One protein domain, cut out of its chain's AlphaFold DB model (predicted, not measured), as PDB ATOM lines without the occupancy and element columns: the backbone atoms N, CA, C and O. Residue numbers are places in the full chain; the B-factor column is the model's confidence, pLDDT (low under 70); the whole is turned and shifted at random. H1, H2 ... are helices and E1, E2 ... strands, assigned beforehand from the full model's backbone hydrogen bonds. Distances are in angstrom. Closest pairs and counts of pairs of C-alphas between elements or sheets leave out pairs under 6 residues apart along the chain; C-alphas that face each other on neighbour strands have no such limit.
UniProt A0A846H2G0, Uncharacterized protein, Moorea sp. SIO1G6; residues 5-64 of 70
ATOM      1  N   TRP A   5      37.578 -24.666 129.324       81.81
ATOM      2  CA  TRP A   5      37.530 -25.033 130.740       81.81
ATOM      3  C   TRP A   5      37.562 -26.552 130.874       81.81
ATOM      4  O   TRP A   5      36.658 -27.241 130.406       81.81
ATOM      5  N   ILE A   6      38.611 -27.069 131.506       81.25
ATOM      6  CA  ILE A   6      38.790 -28.492 131.782       81.25
ATOM      7  C   ILE A   6      38.539 -28.709 133.267       81.25
ATOM      8  O   ILE A   6      39.298 -28.225 134.104       81.25
ATOM      9  N   LEU A   7      37.497 -29.463 133.599       80.31
ATOM     10  CA  LEU A   7      37.255 -29.911 134.965       80.31
ATOM     11  C   LEU A   7      37.799 -31.325 135.117       80.31
ATOM     12  O   LEU A   7      37.312 -32.251 134.469       80.31
ATOM     13  N   SER A   8      38.807 -31.491 135.972       78.12
ATOM     14  CA  SER A   8      39.326 -32.809 136.320       78.12
ATOM     15  C   SER A   8      38.945 -33.165 137.757       78.12
ATOM     16  O   SER A   8      39.279 -32.408 138.678       78.12
ATOM     17  N   PRO A   9      38.309 -34.330 137.993       73.12
ATOM     18  CA  PRO A   9      38.027 -34.805 139.347       73.12
ATOM     19  C   PRO A   9      39.316 -35.042 140.144       73.12
ATOM     20  O   PRO A   9      39.318 -34.940 141.368       73.12
ATOM     21  N   TYR A  10      40.424 -35.320 139.450       71.56
ATOM     22  CA  TYR A  10      41.731 -35.521 140.051       71.56
ATOM     23  C   TYR A  10      42.824 -34.879 139.200       71.56
ATOM     24  O   TYR A  10      42.994 -35.207 138.025       71.56
ATOM     25  N   CYS A  11      43.599 -33.976 139.792       77.06
ATOM     26  CA  CYS A  11      44.787 -33.425 139.158       77.06
ATOM     27  C   CYS A  11      46.018 -33.700 140.022       77.06
ATOM     28  O   CYS A  11      46.041 -33.381 141.215       77.06
ATOM     29  N   SER A  12      47.038 -34.302 139.408       77.81
ATOM     30  CA  SER A  12      48.346 -34.508 140.029       77.81
ATOM     31  C   SER A  12      49.262 -33.316 139.746       77.81
ATOM     32  O   SER A  12      49.231 -32.744 138.658       77.81
ATOM     33  N   THR A  13      50.158 -33.001 140.679       72.31
ATOM     34  CA  THR A  13      51.207 -31.981 140.516       72.31
ATOM     35  C   THR A  13      52.106 -32.220 139.300       72.31
ATOM     36  O   THR A  13      52.584 -31.260 138.702       72.31
ATOM     37  N   LYS A  14      52.290 -33.475 138.857       76.75
ATOM     38  CA  LYS A  14      53.002 -33.786 137.601       76.75
ATOM     39  C   LYS A  14      52.273 -33.268 136.362       76.75
ATOM     40  O   LYS A  14      52.922 -32.789 135.439       76.75
ATOM     41  N   LEU A  15      50.944 -33.363 136.350       75.94
ATOM     42  CA  LEU A  15      50.098 -32.861 135.267       75.94
ATOM     43  C   LEU A  15      50.152 -31.331 135.221       75.94
ATOM     44  O   LEU A  15      50.387 -30.759 134.164       75.94
ATOM     45  N   LEU A  16      50.031 -30.686 136.383       76.44
ATOM     46  CA  LEU A  16      50.138 -29.229 136.513       76.44
ATOM     47  C   LEU A  16      51.494 -28.707 136.026       76.44
ATOM     48  O   LEU A  16      51.542 -27.803 135.194       76.44
ATOM     49  N   ASN A  17      52.586 -29.333 136.473       77.19
ATOM     50  CA  ASN A  17      53.935 -28.974 136.040       77.19
ATOM     51  C   ASN A  17      54.166 -29.261 134.549       77.19
ATOM     52  O   ASN A  17      54.787 -28.450 133.869       77.19
ATOM     53  N   GLY A  18      53.655 -30.381 134.027       78.12
ATOM     54  CA  GLY A  18      53.775 -30.738 132.610       78.12
ATOM     55  C   GLY A  18      53.033 -29.777 131.679       78.12
ATOM     56  O   GLY A  18      53.532 -29.467 130.602       78.12
ATOM     57  N   PHE A  19      51.881 -29.259 132.109       73.88
ATOM     58  CA  PHE A  19      51.104 -28.267 131.359       73.88
ATOM     59  C   PHE A  19      51.509 -26.814 131.650       73.88
ATOM     60  O   PHE A  19      50.874 -25.895 131.132       73.88
ATOM     61  N   ALA A  20      52.552 -26.595 132.463       72.38
ATOM     62  CA  ALA A  20      52.960 -25.277 132.953       72.38
ATOM     63  C   ALA A  20      51.777 -24.463 133.519       72.38
ATOM     64  O   ALA A  20      51.734 -23.238 133.393       72.38
ATOM     65  N   ALA A  21      50.804 -25.158 134.115       77.12
ATOM     66  CA  ALA A  21      49.583 -24.561 134.618       77.12
ATOM     67  C   ALA A  21      49.911 -23.825 135.923       77.12
ATOM     68  O   ALA A  21      50.332 -24.442 136.905       77.12
ATOM     69  N   LYS A  22      49.762 -22.501 135.921       72.19
ATOM     70  CA  LYS A  22      50.083 -21.650 137.071       72.19
ATOM     71  C   LYS A  22      48.807 -21.145 137.726       72.19
ATOM     72  O   LYS A  22      47.788 -20.943 137.065       72.19
ATOM     73  N   LEU A  23      48.875 -20.948 139.039       70.31
ATOM     74  CA  LEU A  23      47.882 -20.141 139.738       70.31
ATOM     75  C   LEU A  23      47.945 -18.731 139.164       70.31
ATOM     76  O   LEU A  23      49.026 -18.216 138.879       70.31
ATOM     77  N   ASN A  24      46.781 -18.126 138.955       64.94
ATOM     78  CA  ASN A  24      46.751 -16.750 138.500       64.94
ATOM     79  C   ASN A  24      47.248 -15.862 139.650       64.94
ATOM     80  O   ASN A  24      46.585 -15.769 140.682       64.94
ATOM     81  N   ASP A  25      48.384 -15.190 139.456       58.38
ATOM     82  CA  ASP A  25      49.034 -14.298 140.436       58.38
ATOM     83  C   ASP A  25      48.156 -13.106 140.868       58.38
ATOM     84  O   ASP A  25      48.489 -12.369 141.790       58.38
ATOM     85  N   SER A  26      46.992 -12.914 140.240       59.06
ATOM     86  CA  SER A  26      46.031 -11.859 140.588       59.06
ATOM     87  C   SER A  26      45.309 -12.070 141.930       59.06
ATOM     88  O   SER A  26      44.418 -11.291 142.252       59.06
ATOM     89  N   GLY A  27      45.624 -13.120 142.697       57.75
ATOM     90  CA  GLY A  27      45.092 -13.339 144.054       57.75
ATOM     91  C   GLY A  27      43.590 -13.650 144.142       57.75
ATOM     92  O   GLY A  27      43.084 -13.915 145.225       57.75
ATOM     93  N   ASN A  28      42.875 -13.653 143.014       62.44
ATOM     94  CA  ASN A  28      41.437 -13.933 142.953       62.44
ATOM     95  C   ASN A  28      41.094 -15.429 142.969       62.44
ATOM     96  O   ASN A  28      39.929 -15.780 143.134       62.44
ATOM     97  N   TRP A  29      42.074 -16.312 142.760       70.44
ATOM     98  CA  TRP A  29      41.827 -17.737 142.564       70.44
ATOM     99  C   TRP A  29      42.468 -18.575 143.664       70.44
ATOM    100  O   TRP A  29      43.635 -18.410 144.005       70.44
ATOM    101  N   ILE A  30      41.662 -19.482 144.203       69.44
ATOM    102  CA  ILE A  30      42.038 -20.461 145.221       69.44
ATOM    103  C   ILE A  30      42.829 -21.629 144.622       69.44
ATOM    104  O   ILE A  30      42.744 -21.910 143.421       69.44
ATOM    105  N   GLU A  31      43.565 -22.342 145.478       73.56
ATOM    106  CA  GLU A  31      44.200 -23.609 145.106       73.56
ATOM    107  C   GLU A  31      43.164 -24.563 144.493       73.56
ATOM    108  O   GLU A  31      42.056 -24.735 145.005       73.56
ATOM    109  N   GLY A  32      43.510 -25.135 143.339       74.75
ATOM    110  CA  GLY A  32      42.596 -25.932 142.528       74.75
ATOM    111  C   GLY A  32      42.121 -25.265 141.238       74.75
ATOM    112  O   GLY A  32      41.595 -25.974 140.385       74.75
ATOM    113  N   VAL A  33      42.339 -23.964 141.025       80.12
ATOM    114  CA  VAL A  33      42.102 -23.323 139.718       80.12
ATOM    115  C   VAL A  33      43.427 -22.888 139.102       80.12
ATOM    116  O   VAL A  33      44.107 -22.002 139.612       80.12
ATOM    117  N   TYR A  34      43.784 -23.503 137.980       82.50
ATOM    118  CA  TYR A  34      45.035 -23.258 137.274       82.50
ATOM    119  C   TYR A  34      44.768 -22.732 135.876       82.50
ATOM    120  O   TYR A  34      43.858 -23.189 135.190       82.50
ATOM    121  N   PHE A  35      45.601 -21.808 135.421       81.50
ATOM    122  CA  PHE A  35      45.539 -21.280 134.069       81.50
ATOM    123  C   PHE A  35      46.780 -21.705 133.298       81.50
ATOM    124  O   PHE A  35      47.900 -21.695 133.816       81.50
ATOM    125  N   LEU A  36      46.565 -22.115 132.054       81.12
ATOM    126  CA  LEU A  36      47.643 -22.371 131.111       81.12
ATOM    127  C   LEU A  36      48.112 -21.047 130.482       81.12
ATOM    128  O   LEU A  36      47.352 -20.075 130.460       81.12
ATOM    129  N   PRO A  37      49.351 -20.999 129.960       75.25
ATOM    130  CA  PRO A  37      49.901 -19.803 129.321       75.25
ATOM    131  C   PRO A  37      49.032 -19.285 128.162       75.25
ATOM    132  O   PRO A  37      48.306 -20.056 127.531       75.25
ATOM    133  N   GLU A  38      49.145 -17.982 127.866       67.25
ATOM    134  CA  GLU A  38      48.257 -17.178 126.993       67.25
ATOM    135  C   GLU A  38      47.886 -17.813 125.644       67.25
ATOM    136  O   GLU A  38      46.795 -17.575 125.129       67.25
ATOM    137  N   LEU A  39      48.748 -18.659 125.075       67.12
ATOM    138  CA  LEU A  39      48.463 -19.346 123.815       67.12
ATOM    139  C   LEU A  39      47.328 -20.374 123.920       67.12
ATOM    140  O   LEU A  39      46.603 -20.590 122.952       67.12
ATOM    141  N   PHE A  40      47.174 -21.017 125.077       70.62
ATOM    142  CA  PHE A  40      46.227 -22.115 125.251       70.62
ATOM    143  C   PHE A  40      44.834 -21.643 125.671       70.62
ATOM    144  O   PHE A  40      43.891 -22.417 125.526       70.62
ATOM    145  N   ASN A  41      44.683 -20.413 126.188       73.56
ATOM    146  CA  ASN A  41      43.414 -19.882 126.719       73.56
ATOM    147  C   ASN A  41      42.625 -20.932 127.527       73.56
ATOM    148  O   ASN A  41      41.409 -21.058 127.392       73.56
ATOM    149  N   THR A  42      43.327 -21.757 128.307       80.25
ATOM    150  CA  THR A  42      42.743 -22.919 128.980       80.25
ATOM    151  C   THR A  42      42.792 -22.722 130.485       80.25
ATOM    152  O   THR A  42      43.843 -22.412 131.046       80.25
ATOM    153  N   ALA A  43      41.652 -22.929 131.132       82.50
ATOM    154  CA  ALA A  43      41.513 -23.013 132.573       82.50
ATOM    155  C   ALA A  43      41.359 -24.487 132.964       82.50
ATOM    156  O   ALA A  43      40.532 -25.212 132.410       82.50
ATOM    157  N   LEU A  44      42.163 -24.932 133.917       82.81
ATOM    158  CA  LEU A  44      42.142 -26.268 134.484       82.81
ATOM    159  C   LEU A  44      41.662 -26.190 135.931       82.81
ATOM    160  O   LEU A  44      42.295 -25.567 136.780       82.81
ATOM    161  N   VAL A  45      40.557 -26.864 136.215       82.44
ATOM    162  CA  VAL A  45      39.944 -26.921 137.540       82.44
ATOM    163  C   VAL A  45      40.191 -28.306 138.132       82.44
ATOM    164  O   VAL A  45      39.675 -29.314 137.647       82.44
ATOM    165  N   ALA A  46      41.011 -28.358 139.174       83.19
ATOM    166  CA  ALA A  46      41.391 -29.548 139.919       83.19
ATOM    167  C   ALA A  46      40.499 -29.716 141.156       83.19
ATOM    168  O   ALA A  46      40.824 -29.250 142.249       83.19
ATOM    169  N   ILE A  47      39.381 -30.425 140.995       78.81
ATOM    170  CA  ILE A  47      38.330 -30.581 142.023       78.81
ATOM    171  C   ILE A  47      38.861 -31.240 143.318       78.81
ATOM    172  O   ILE A  47      38.331 -31.023 144.413       78.81
ATOM    173  N   ASN A  48      39.926 -32.040 143.221       74.75
ATOM    174  CA  ASN A  48      40.588 -32.645 144.376       74.75
ATOM    175  C   ASN A  48      41.351 -31.640 145.253       74.75
ATOM    176  O   ASN A  48      41.513 -31.914 146.439       74.75
ATOM    177  N   GLN A  49      41.816 -30.523 144.689       74.31
ATOM    178  CA  GLN A  49      42.608 -29.508 145.395       74.31
ATOM    179  C   GLN A  49      41.761 -28.326 145.886       74.31
ATOM    180  O   GLN A  49      42.208 -27.584 146.752       74.31
ATOM    181  N   LEU A  50      40.523 -28.189 145.394       74.94
ATOM    182  CA  LEU A  50      39.578 -27.206 145.914       74.94
ATOM    183  C   LEU A  50      39.195 -27.506 147.381       74.94
ATOM    184  O   LEU A  50      38.995 -28.677 147.740       74.94
ATOM    185  N   PRO A  51      39.041 -26.461 148.218       65.62
ATOM    186  CA  PRO A  51      38.547 -26.590 149.581       65.62
ATOM    187  C   PRO A  51      37.150 -27.211 149.571       65.62
ATOM    188  O   PRO A  51      36.322 -26.902 148.719       65.62
ATOM    189  N   VAL A  52      36.893 -28.118 150.517       60.88
ATOM    190  CA  VAL A  52      35.632 -28.867 150.593       60.88
ATOM    191  C   VAL A  52      34.547 -27.967 151.179       60.88
ATOM    192  O   VAL A  52      34.305 -27.962 152.382       60.88
ATOM    193  N   THR A  53      33.916 -27.180 150.319       63.97
ATOM    194  CA  THR A  53      32.760 -26.329 150.641       63.97
ATOM    195  C   THR A  53      31.509 -26.883 149.949       63.97
ATOM    196  O   THR A  53      31.637 -27.550 148.920       63.97
ATOM    197  N   GLU A  54      30.303 -26.627 150.473       57.50
ATOM    198  CA  GLU A  54      29.030 -27.127 149.906       57.50
ATOM    199  C   GLU A  54      28.886 -26.869 148.393       57.50
ATOM    200  O   GLU A  54      28.411 -27.737 147.663       57.50
ATOM    201  N   GLU A  55      29.398 -25.745 147.881       59.62
ATOM    202  CA  GLU A  55      29.378 -25.428 146.444       59.62
ATOM    203  C   GLU A  55      30.314 -26.320 145.601       59.62
ATOM    204  O   GLU A  55      29.998 -26.680 144.468       59.62
ATOM    205  N   THR A  56      31.443 -26.759 146.163       59.91
ATOM    206  CA  THR A  56      32.395 -27.684 145.507       59.91
ATOM    207  C   THR A  56      32.007 -29.157 145.668       59.91
ATOM    208  O   THR A  56      32.479 -30.025 144.929       59.91
ATOM    209  N   LEU A  57      31.121 -29.453 146.623       63.41
ATOM    210  CA  LEU A  57      30.587 -30.790 146.876       63.41
ATOM    211  C   LEU A  57      29.748 -31.275 145.688       63.41
ATOM    212  O   LEU A  57      29.916 -32.415 145.255       63.41
ATOM    213  N   TRP A  58      28.939 -30.397 145.087       63.66
ATOM    214  CA  TRP A  58      28.186 -30.708 143.867       63.66
ATOM    215  C   TRP A  58      29.098 -31.055 142.682       63.66
ATOM    216  O   TRP A  58      28.811 -32.010 141.965       63.66
ATOM    217  N   LEU A  59      30.248 -30.383 142.527       61.72
ATOM    218  CA  LEU A  59      31.247 -30.721 141.496       61.72
ATOM    219  C   LEU A  59      31.823 -32.136 141.671       61.72
ATOM    220  O   LEU A  59      32.067 -32.828 140.683       61.72
ATOM    221  N   ARG A  60      32.001 -32.603 142.915       61.88
ATOM    222  CA  ARG A  60      32.434 -33.986 143.202       61.88
ATOM    223  C   ARG A  60      31.331 -35.011 142.960       61.88
ATOM    224  O   ARG A  60      31.621 -36.124 142.528       61.88
ATOM    225  N   VAL A  61      30.078 -34.650 143.233       66.00
ATOM    226  CA  VAL A  61      28.916 -35.524 143.014       66.00
ATOM    227  C   VAL A  61      28.590 -35.658 141.523       66.00
ATOM    228  O   VAL A  61      28.251 -36.756 141.089       66.00
ATOM    229  N   LEU A  62      28.787 -34.605 140.721       65.44
ATOM    230  CA  LEU A  62      28.613 -34.638 139.260       65.44
ATOM    231  C   LEU A  62      29.557 -35.632 138.559       65.44
ATOM    232  O   LEU A  62      29.198 -36.197 137.534       65.44
ATOM    233  N   GLY A  63      30.739 -35.896 139.126       57.72
ATOM    234  CA  GLY A  63      31.670 -36.923 138.636       57.72
ATOM    235  C   GLY A  63      31.349 -38.350 139.098       57.72
ATOM    236  O   GLY A  63      32.126 -39.264 138.829       57.72
ATOM    237  N   ARG A  64      30.247 -38.552 139.834       57.69
ATOM    238  CA  ARG A  64      29.884 -39.831 140.459       57.69
ATOM    239  C   ARG A  64      28.802 -40.603 139.696       57.69
ATOM    240  O   ARG A  64      28.237 -41.538 140.261       57.69
TER     241      ARG A  64
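This is residues 5 to 64 of the 70 residues of an uncharacterized protein of Moorea sp. SIO1G6 (UniProt A0A846H2G0). A small three-stranded sheet of E1, E3 and E2 has two helices set off from it: the short H1 to one side, and H2 at one end of the longest axis. A long loop, residues 19 to 32, joins H1 to E2. The printed part has 60 residues, with E1, H1, E2, E3 and H2 in that order along the chain; under half of the residues are in these named elements, and the class is mixed, helices and strands. The sheet has the order E1, E3, E2 and is mixed. The whole is compact, with a radius of gyration of the C-alphas of 11.5 A and spans of 31 by 22 by 18 A.

E1 is residues 5 to 8, 9.7 A long, with C-alpha 5 at (37.530, -25.033, 130.740). H1 is residues 13 to 18, 8.4 A. E2 is residues 33 to 35, 6.9 A. E3 is residues 42 to 46, 12.9 A. H2 is residues 54 to 62, 13.0 A, and ends with C-alpha 62 at (28.613, -34.638, 139.260).

E1 and E3 are parallel at 24 degrees, with N 6 and O 43 at 2.8 A. E3, the inner strand, and E2 are antiparallel at 155 degrees and form a hairpin, with N 44 and O 34 at 2.7 A. H1 is not on the sheet, but only just, with 4 pairs of C-alphas within 10 A; the closest C-alphas of H1 and E2, those of Leu 16 and Tyr 34, are 7.9 A apart. H2 is not on the sheet, with 3 such pairs, and H1 and H2 are apart. Every O i to N i+4 pair is within hydrogen-bond range in H1, and 3 of 5 in H2.

The two C-alphas farthest apart, those of Leu 39 and Glu 54, are 33.5 A apart. The printed part has no cut. The link from H1 to E2 is long, with 14 residues. The mean pLDDT of the printed part is 71.5; it is under 70 at residues 24 to 28, 30, 38 to 39 and 51 to 64.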